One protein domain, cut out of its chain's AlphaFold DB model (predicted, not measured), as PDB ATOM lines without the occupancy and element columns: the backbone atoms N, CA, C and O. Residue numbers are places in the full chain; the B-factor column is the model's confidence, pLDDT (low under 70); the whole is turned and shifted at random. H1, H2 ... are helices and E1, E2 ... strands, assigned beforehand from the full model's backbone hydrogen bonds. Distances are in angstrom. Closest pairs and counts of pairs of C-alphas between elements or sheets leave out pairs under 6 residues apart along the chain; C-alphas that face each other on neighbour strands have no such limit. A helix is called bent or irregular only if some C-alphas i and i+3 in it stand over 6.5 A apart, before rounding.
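Overview. This is residues 13 to 81 of the 199 residues of an uncharacterized protein of Acinetobacter wuhouensis (UniProt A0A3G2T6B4). Two short helices, H1 and H2, make the middle, with the longer strand hairpin E3 and E4 at one end and the small hairpin E1 and E2 at the other. From E4, the unnamed residues 66 to 81 swing in a wide arch past H2 and back toward the E1 and E2 end. The printed part has 69 residues, with named elements in the order E1, E2, H1, H2, E3, E4. The class is mixed, helices and strands, in two antiparallel sheets of two strands each. It is only just compact, close to loose, with a radius of gyration of the C-alphas of 12.8 A and spans of 35 by 30 by 18 A.

Along the chain. E3, residues 52 to 57, is 16.5 A long, and E4, residues 60 to 65, is 16.7 A long and ends with C-alpha 65 at (203.663, 193.686, 185.849). H1 is residues 28 to 37, 14.7 A, and H2 is residues 40 to 47, 10.3 A. E1, residues 13 to 16, begins with C-alpha 13 at (207.338, 214.880, 192.551); E2 is residues 19 to 22.

Arrangement. The hairpin E3 and E4 is antiparallel at 168 degrees, with N 53 and O 64 2.8 A apart, within hydrogen-bond range. The closest C-alphas of H1 and E3 are those of Pro 28 and Phe 55, 7.1 A. H2 and E4 are near each other, with 6 pairs of C-alphas within 10 A. H1 and H2 are close but not clearly touching, closest at the C-alphas of Asp 35 and Met 43, 6.8 A, at a shallow tilt of 23 degrees, opposite ways. H1 is irregular: C-alphas 32 and 35 are 7.6 A apart. Every O i to N i+4 pair is within hydrogen-bond range in H2, but 2 of 6 in H1, where 4 of 7 O i to N i+3 pairs are. The hairpin E1 and E2 is antiparallel at 144 degrees, with N 16 and O 19 3.0 A apart, within hydrogen-bond range; both strands are apart from H2, E3 and E4.

Size, cuts and confidence. The two C-alphas farthest apart, those of Pro 58 and Lys 71, are 36.7 A apart. The printed part has no cut, and the five links between named elements are tight. The mean pLDDT of the printed part is 73.8; residues 13 to 25 and 68 to 78 are under 70.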
ATOM      1  N   VAL A  13     207.778 213.525 192.198       51.06
ATOM      2  CA  VAL A  13     207.338 214.880 192.551       51.06
ATOM      3  C   VAL A  13     205.953 215.115 191.977       51.06
ATOM      4  O   VAL A  13     205.772 215.049 190.762       51.06
ATOM      5  N   PHE A  14     205.009 215.421 192.863       55.66
ATOM      6  CA  PHE A  14     203.623 215.694 192.522       55.66
ATOM      7  C   PHE A  14     203.188 217.063 193.030       55.66
ATOM      8  O   PHE A  14     203.583 217.452 194.127       55.66
ATOM      9  N   GLU A  15     202.386 217.780 192.243       47.38
ATOM     10  CA  GLU A  15     201.605 218.913 192.745       47.38
ATOM     11  C   GLU A  15     200.288 218.343 193.272       47.38
ATOM     12  O   GLU A  15     199.399 217.979 192.502       47.38
ATOM     13  N   ASP A  16     200.217 218.186 194.593       45.41
ATOM     14  CA  ASP A  16     198.941 218.159 195.296       45.41
ATOM     15  C   ASP A  16     198.400 219.595 195.311       45.41
ATOM     16  O   ASP A  16     199.178 220.542 195.164       45.41
ATOM     17  N   ILE A  17     197.087 219.768 195.436       47.47
ATOM     18  CA  ILE A  17     196.340 220.992 195.082       47.47
ATOM     19  C   ILE A  17     196.885 222.268 195.770       47.47
ATOM     20  O   ILE A  17     196.632 223.372 195.292       47.47
ATOM     21  N   GLU A  18     197.725 222.143 196.806       44.12
ATOM     22  CA  GLU A  18     198.391 223.261 197.484       44.12
ATOM     23  C   GLU A  18     199.905 223.072 197.760       44.12
ATOM     24  O   GLU A  18     200.551 223.998 198.257       44.12
ATOM     25  N   SER A  19     200.528 221.922 197.442       41.22
ATOM     26  CA  SER A  19     201.958 221.707 197.749       41.22
ATOM     27  C   SER A  19     202.667 220.634 196.905       41.22
ATOM     28  O   SER A  19     202.068 219.687 196.397       41.22
ATOM     29  N   LYS A  20     203.996 220.773 196.755       46.59
ATOM     30  CA  LYS A  20     204.849 219.746 196.134       46.59
ATOM     31  C   LYS A  20     205.152 218.645 197.144       46.59
ATOM     32  O   LYS A  20     206.065 218.801 197.954       46.59
ATOM     33  N   ILE A  21     204.435 217.531 197.071       53.31
ATOM     34  CA  ILE A  21     204.659 216.384 197.956       53.31
ATOM     35  C   ILE A  21     205.631 215.411 197.279       53.31
ATOM     36  O   ILE A  21     205.468 215.028 196.116       53.31
ATOM     37  N   LEU A  22     206.673 215.010 198.015       54.78
ATOM     38  CA  LEU A  22     207.569 213.925 197.617       54.78
ATOM     39  C   LEU A  22     206.981 212.606 198.117       54.78
ATOM     40  O   LEU A  22     207.342 212.114 199.187       54.78
ATOM     41  N   PHE A  23     206.042 212.049 197.360       59.88
ATOM     42  CA  PHE A  23     205.406 210.796 197.744       59.88
ATOM     43  C   PHE A  23     206.280 209.612 197.316       59.88
ATOM     44  O   PHE A  23     206.685 209.480 196.157       59.88
ATOM     45  N   ARG A  24     206.628 208.740 198.268       65.62
ATOM     46  CA  ARG A  24     207.479 207.566 198.020       65.62
ATOM     47  C   ARG A  24     206.628 206.392 197.544       65.62
ATOM     48  O   ARG A  24     206.476 205.402 198.250       65.62
ATOM     49  N   TRP A  25     206.122 206.488 196.316       68.31
ATOM     50  CA  TRP A  25     205.308 205.444 195.674       68.31
ATOM     51  C   TRP A  25     205.951 204.051 195.669       68.31
ATOM     52  O   TRP A  25     205.248 203.056 195.561       68.31
ATOM     53  N   TYR A  26     207.280 203.975 195.783       72.62
ATOM     54  CA  TYR A  26     208.054 202.731 195.752       72.62
ATOM     55  C   TYR A  26     208.299 202.107 197.140       72.62
ATOM     56  O   TYR A  26     209.079 201.164 197.252       72.62
ATOM     57  N   ASP A  27     207.685 202.627 198.208       82.12
ATOM     58  CA  ASP A  27     207.675 201.954 199.512       82.12
ATOM     59  C   ASP A  27     206.703 200.757 199.459       82.12
ATOM     60  O   ASP A  27     205.530 200.958 199.131       82.12
ATOM     61  N   PRO A  28     207.119 199.519 199.793       80.88
ATOM     62  CA  PRO A  28     206.222 198.356 199.813       80.88
ATOM     63  C   PRO A  28     204.957 198.557 200.668       80.88
ATOM     64  O   PRO A  28     203.886 198.038 200.338       80.88
ATOM     65  N   ARG A  29     205.059 199.366 201.734       85.38
ATOM     66  CA  ARG A  29     203.938 199.739 202.615       85.38
ATOM     67  C   ARG A  29     202.936 200.677 201.949       85.38
ATOM     68  O   ARG A  29     201.856 200.877 202.478       85.38
ATOM     69  N   VAL A  30     203.287 201.276 200.820       88.31
ATOM     70  CA  VAL A  30     202.410 202.125 200.008       88.31
ATOM     71  C   VAL A  30     201.932 201.343 198.787       88.31
ATOM     72  O   VAL A  30     200.740 201.319 198.494       88.31
ATOM     73  N   MET A  31     202.840 200.625 198.119       86.06
ATOM     74  CA  MET A  31     202.559 199.863 196.896       86.06
ATOM     75  C   MET A  31     201.404 198.870 197.036       86.06
ATOM     76  O   MET A  31     200.652 198.688 196.084       86.06
ATOM     77  N   THR A  32     201.246 198.276 198.221       89.38
ATOM     78  CA  THR A  32     200.157 197.345 198.569       89.38
ATOM     79  C   THR A  32     198.754 197.911 198.299       89.38
ATOM     80  O   THR A  32     197.808 197.143 198.132       89.38
ATOM     81  N   TYR A  33     198.612 199.236 198.256       91.88
ATOM     82  CA  TYR A  33     197.333 199.938 198.143       91.88
ATOM     83  C   TYR A  33     197.117 200.594 196.773       91.88
ATOM     84  O   TYR A  33     195.990 200.945 196.435       91.88
ATOM     85  N   LEU A  34     198.181 200.801 195.992       90.00
ATOM     86  CA  LEU A  34     198.148 201.720 194.851       90.00
ATOM     87  C   LEU A  34     197.208 201.279 193.731       90.00
ATOM     88  O   LEU A  34     196.607 202.131 193.090       90.00
ATOM     89  N   ASP A  35     197.040 199.983 193.508       89.31
ATOM     90  CA  ASP A  35     196.125 199.440 192.500       89.31
ATOM     91  C   ASP A  35     194.636 199.558 192.879       89.31
ATOM     92  O   ASP A  35     193.783 199.432 192.004       89.31
ATOM     93  N   ASP A  36     194.314 199.852 194.144       91.62
ATOM     94  CA  ASP A  36     192.958 200.233 194.568       91.62
ATOM     95  C   ASP A  36     192.726 201.758 194.464       91.62
ATOM     96  O   ASP A  36     191.581 202.200 194.392       91.62
ATOM     97  N   ILE A  37     193.797 202.565 194.450       91.69
ATOM     98  CA  ILE A  37     193.741 204.040 194.397       91.69
ATOM     99  C   ILE A  37     193.835 204.551 192.951       91.69
ATOM    100  O   ILE A  37     193.173 205.518 192.560       91.69
ATOM    101  N   PHE A  38     194.667 203.907 192.140       88.88
ATOM    102  CA  PHE A  38     194.969 204.295 190.772       88.88
ATOM    103  C   PHE A  38     194.417 203.294 189.779       88.88
ATOM    104  O   PHE A  38     194.492 202.083 189.967       88.88
ATOM    105  N   ASN A  39     193.940 203.810 188.649       86.81
ATOM    106  CA  ASN A  39     193.609 202.946 187.527       86.81
ATOM    107  C   ASN A  39     194.876 202.357 186.880       86.81
ATOM    108  O   ASN A  39     195.999 202.820 187.096       86.81
ATOM    109  N   GLU A  40     194.684 201.362 186.016       84.69
ATOM    110  CA  GLU A  40     195.769 200.671 185.312       84.69
ATOM    111  C   GLU A  40     196.716 201.632 184.569       84.69
ATOM    112  O   GLU A  40     197.936 201.463 184.590       84.69
ATOM    113  N   HIS A  41     196.175 202.677 183.939       82.44
ATOM    114  CA  HIS A  41     196.969 203.630 183.165       82.44
ATOM    115  C   HIS A  41     197.855 204.507 184.063       82.44
ATOM    116  O   HIS A  41     199.000 204.813 183.715       82.44
ATOM    117  N   GLN A  42     197.342 204.899 185.227       84.50
ATOM    118  CA  GLN A  42     198.084 205.609 186.263       84.50
ATOM    119  C   GLN A  42     199.158 204.697 186.882       84.50
ATOM    120  O   GLN A  42     200.318 205.095 186.968       84.50
ATOM    121  N   MET A  43     198.825 203.439 187.187       85.62
ATOM    122  CA  MET A  43     199.787 202.444 187.682       85.62
ATOM    123  C   MET A  43     200.941 202.197 186.701       85.62
ATOM    124  O   MET A  43     202.107 202.240 187.097       85.62
ATOM    125  N   ASN A  44     200.640 202.026 185.409       81.94
ATOM    126  CA  ASN A  44     201.653 201.915 184.352       81.94
ATOM    127  C   ASN A  44     202.514 203.179 184.224       81.94
ATOM    128  O   ASN A  44     203.678 203.089 183.849       81.94
ATOM    129  N   SER A  45     201.983 204.355 184.555       79.50
ATOM    130  CA  SER A  45     202.764 205.593 184.565       79.50
ATOM    131  C   SER A  45     203.711 205.675 185.770       79.50
ATOM    132  O   SER A  45     204.900 205.948 185.599       79.50
ATOM    133  N   LEU A  46     203.223 205.366 186.978       79.38
ATOM    134  CA  LEU A  46     204.006 205.394 188.226       79.38
ATOM    135  C   LEU A  46     205.136 204.362 188.229       79.38
ATOM    136  O   LEU A  46     206.277 204.653 188.610       79.38
ATOM    137  N   LEU A  47     204.811 203.143 187.799       79.62
ATOM    138  CA  LEU A  47     205.703 201.989 187.845       79.62
ATOM    139  C   LEU A  47     206.351 201.693 186.484       79.62
ATOM    140  O   LEU A  47     207.149 200.766 186.379       79.62
ATOM    141  N   GLY A  48     206.095 202.514 185.460       74.81
ATOM    142  CA  GLY A  48     206.553 202.304 184.079       74.81
ATOM    143  C   GLY A  48     208.070 202.272 183.878       74.81
ATOM    144  O   GLY A  48     208.554 201.835 182.838       74.81
ATOM    145  N   SER A  49     208.846 202.697 184.881       75.94
ATOM    146  CA  SER A  49     210.309 202.523 184.884       75.94
ATOM    147  C   SER A  49     210.745 201.071 185.124       75.94
ATOM    148  O   SER A  49     211.934 200.767 185.036       75.94
ATOM    149  N   PHE A  50     209.804 200.177 185.423       77.88
ATOM    150  CA  PHE A  50     210.048 198.791 185.781       77.88
ATOM    151  C   PHE A  50     209.213 197.855 184.911       77.88
ATOM    152  O   PHE A  50     208.071 198.150 184.582       77.88
ATOM    153  N   ILE A  51     209.783 196.704 184.553       81.94
ATOM    154  CA  ILE A  51     209.086 195.670 183.770       81.94
ATOM    155  C   ILE A  51     208.118 194.890 184.667       81.94
ATOM    156  O   ILE A  51     207.010 194.539 184.269       81.94
ATOM    157  N   GLN A  52     208.547 194.612 185.892       85.38
ATOM    158  CA  GLN A  52     207.761 193.944 186.917       85.38
ATOM    159  C   GLN A  52     208.297 194.315 188.299       85.38
ATOM    160  O   GLN A  52     209.474 194.649 188.439       85.38
ATOM    161  N   TRP A  53     207.436 194.205 189.303       84.94
ATOM    162  CA  TRP A  53     207.750 194.354 190.719       84.94
ATOM    163  C   TRP A  53     207.120 193.226 191.513       84.94
ATOM    164  O   TRP A  53     206.012 192.789 191.206       84.94
ATOM    165  N   GLN A  54     207.835 192.764 192.532       88.44
ATOM    166  CA  GLN A  54     207.415 191.671 193.399       88.44
ATOM    167  C   GLN A  54     207.908 191.955 194.816       88.44
ATOM    168  O   GLN A  54     209.060 192.356 194.989       88.44
ATOM    169  N   PHE A  55     207.058 191.756 195.819       87.62
ATOM    170  CA  PHE A  55     207.455 191.831 197.222       87.62
ATOM    171  C   PHE A  55     206.573 190.937 198.095       87.62
ATOM    172  O   PHE A  55     205.467 190.552 197.718       87.62
ATOM    173  N   ILE A  56     207.086 190.605 199.276       87.12
ATOM    174  CA  ILE A  56     206.359 189.849 200.293       87.12
ATOM    175  C   ILE A  56     205.908 190.834 201.369       87.12
ATOM    176  O   ILE A  56     206.715 191.597 201.899       87.12
ATOM    177  N   HIS A  57     204.618 190.809 201.680       86.75
ATOM    178  CA  HIS A  57     203.993 191.536 202.778       86.75
ATOM    179  C   HIS A  57     203.440 190.514 203.785       86.75
ATOM    180  O   HIS A  57     203.117 189.396 203.377       86.75
ATOM    181  N   PRO A  58     203.258 190.853 205.076       84.25
ATOM    182  CA  PRO A  58     202.618 189.942 206.028       84.25
ATOM    183  C   PRO A  58     201.245 189.415 205.574       84.25
ATOM    184  O   PRO A  58     200.874 188.301 205.915       84.25
ATOM    185  N   SER A  59     200.520 190.174 204.744       84.00
ATOM    186  CA  SER A  59     199.230 189.755 204.173       84.00
ATOM    187  C   SER A  59     199.331 188.941 202.874       84.00
ATOM    188  O   SER A  59     198.301 188.649 202.269       84.00
ATOM    189  N   GLY A  60     200.536 188.635 202.382       85.38
ATOM    190  CA  GLY A  60     200.737 187.793 201.204       85.38
ATOM    191  C   GLY A  60     201.772 188.307 200.205       85.38
ATOM    192  O   GLY A  60     202.538 189.238 200.453       85.38
ATOM    193  N   TYR A  61     201.797 187.651 199.049       88.56
ATOM    194  CA  TYR A  61     202.698 187.977 197.952       88.56
ATOM    195  C   TYR A  61     202.061 188.989 197.001       88.56
ATOM    196  O   TYR A  61     200.969 188.761 196.481       88.56
ATOM    197  N   PHE A  62     202.771 190.084 196.749       87.94
ATOM    198  CA  PHE A  62     202.321 191.158 195.879       87.94
ATOM    199  C   PHE A  62     203.166 191.193 194.620       87.94
ATOM    200  O   PHE A  62     204.396 191.130 194.663       87.94
ATOM    201  N   GLN A  63     202.487 191.329 193.487       87.62
ATOM    202  CA  GLN A  63     203.126 191.429 192.192       87.62
ATOM    203  C   GLN A  63     202.423 192.463 191.329       87.62
ATOM    204  O   GLN A  63     201.203 192.477 191.211       87.62
ATOM    205  N   TRP A  64     203.231 193.261 190.647       86.56
ATOM    206  CA  TRP A  64     202.797 194.124 189.566       86.56
ATOM    207  C   TRP A  64     203.632 193.830 188.317       86.56
ATOM    208  O   TRP A  64     204.830 193.545 188.401       86.56
ATOM    209  N   LYS A  65     203.004 193.872 187.145       85.00
ATOM    210  CA  LYS A  65     203.663 193.686 185.849       85.00
ATOM    211  C   LYS A  65     203.272 194.832 184.937       85.00
ATOM    212  O   LYS A  65     202.091 195.143 184.821       85.00
ATOM    213  N   HIS A  66     204.262 195.407 184.266       81.69
ATOM    214  CA  HIS A  66     204.020 196.424 183.261       81.69
ATOM    215  C   HIS A  66     203.220 195.813 182.118       81.69
ATOM    216  O   HIS A  66     203.649 194.846 181.483       81.69
ATOM    217  N   ILE A  67     202.072 196.411 181.812       74.44
ATOM    218  CA  ILE A  67     201.284 196.008 180.652       74.44
ATOM    219  C   ILE A  67     201.819 196.813 179.475       74.44
ATOM    220  O   ILE A  67     201.689 198.035 179.424       74.44
ATOM    221  N   GLY A  68     202.540 196.146 178.576       64.88
ATOM    222  CA  GLY A  68     203.137 196.764 177.395       64.88
ATOM    223  C   GLY A  68     202.070 197.161 176.380       64.88
ATOM    224  O   GLY A  68     201.914 196.495 175.364       64.88
ATOM    225  N   GLN A  69     201.312 198.226 176.646       56.28
ATOM    226  CA  GLN A  69     200.400 198.783 175.655       56.28
ATOM    227  C   GLN A  69     201.190 199.657 174.674       56.28
ATOM    228  O   GLN A  69     201.862 200.619 175.046       56.28
ATOM    229  N   ASN A  70     201.129 199.281 173.396       50.91
ATOM    230  CA  ASN A  70     201.759 199.976 172.280       50.91
ATOM    231  C   ASN A  70     201.488 201.490 172.324       50.91
ATOM    232  O   ASN A  70     200.344 201.920 172.231       50.91
ATOM    233  N   LYS A  71     202.555 202.299 172.382       47.12
ATOM    234  CA  LYS A  71     202.588 203.747 172.076       47.12
ATOM    235  C   LYS A  71     201.638 204.684 172.838       47.12
ATOM    236  O   LYS A  71     201.691 205.887 172.572       47.12
ATOM    237  N   LEU A  72     200.837 204.222 173.796       49.06
ATOM    238  CA  LEU A  72     200.212 205.122 174.760       49.06
ATOM    239  C   LEU A  72     201.340 205.666 175.626       49.06
ATOM    240  O   LEU A  72     201.908 204.967 176.461       49.06
ATOM    241  N   GLN A  73     201.744 206.896 175.311       50.12
ATOM    242  CA  GLN A  73     202.733 207.643 176.067       50.12
ATOM    243  C   GLN A  73     202.437 207.431 177.547       50.12
ATOM    244  O   GLN A  73     201.325 207.724 177.992       50.12
ATOM    245  N   SER A  74     203.427 206.932 178.289       53.28
ATOM    246  CA  SER A  74     203.471 207.001 179.744       53.28
ATOM    247  C   SER A  74     203.445 208.486 180.120       53.28
ATOM    248  O   SER A  74     204.478 209.101 180.396       53.28
ATOM    249  N   LYS A  75     202.282 209.130 179.991       57.25
ATOM    250  CA  LYS A  75     202.082 210.479 180.475       57.25
ATOM    251  C   LYS A  75     202.286 210.342 181.963       57.25
ATOM    252  O   LYS A  75     201.528 209.618 182.611       57.25
ATOM    253  N   ALA A  76     203.370 210.945 182.450       63.50
ATOM    254  CA  ALA A  76     203.617 211.075 183.874       63.50
ATOM    255  C   ALA A  76     202.290 211.482 184.504       63.50
ATOM    256  O   ALA A  76     201.608 212.349 183.944       63.50
ATOM    257  N   ILE A  77     201.874 210.817 185.581       68.50
ATOM    258  CA  ILE A  77     200.718 211.343 186.289       68.50
ATOM    259  C   ILE A  77     201.137 212.769 186.689       68.50
ATOM    260  O   ILE A  77     202.195 212.959 187.281       68.50
ATOM    261  N   THR A  78     200.384 213.769 186.244       66.38
ATOM    262  CA  THR A  78     200.651 215.179 186.559       66.38
ATOM    263  C   THR A  78     199.680 215.710 187.599       66.38
ATOM    264  O   THR A  78     199.963 216.732 188.207       66.38
ATOM    265  N   GLN A  79     198.534 215.041 187.771       70.19
ATOM    266  CA  GLN A  79     197.471 215.406 188.705       70.19
ATOM    267  C   GLN A  79     196.785 214.146 189.250       70.19
ATOM    268  O   GLN A  79     196.581 213.177 188.513       70.19
ATOM    269  N   ILE A  80     196.444 214.178 190.536       81.75
ATOM    270  CA  ILE A  80     195.573 213.211 191.211       81.75
ATOM    271  C   ILE A  80     194.304 213.942 191.654       81.75
ATOM    272  O   ILE A  80     194.324 215.158 191.839       81.75
ATOM    273  N   ASN A  81     193.186 213.229 191.773       84.44
ATOM    274  CA  ASN A  81     191.948 213.833 192.272       84.44
ATOM    275  C   ASN A  81     191.899 213.816 193.815       84.44
ATOM    276  O   ASN A  81     192.706 213.146 194.458       84.44
TER     277      ASN A  81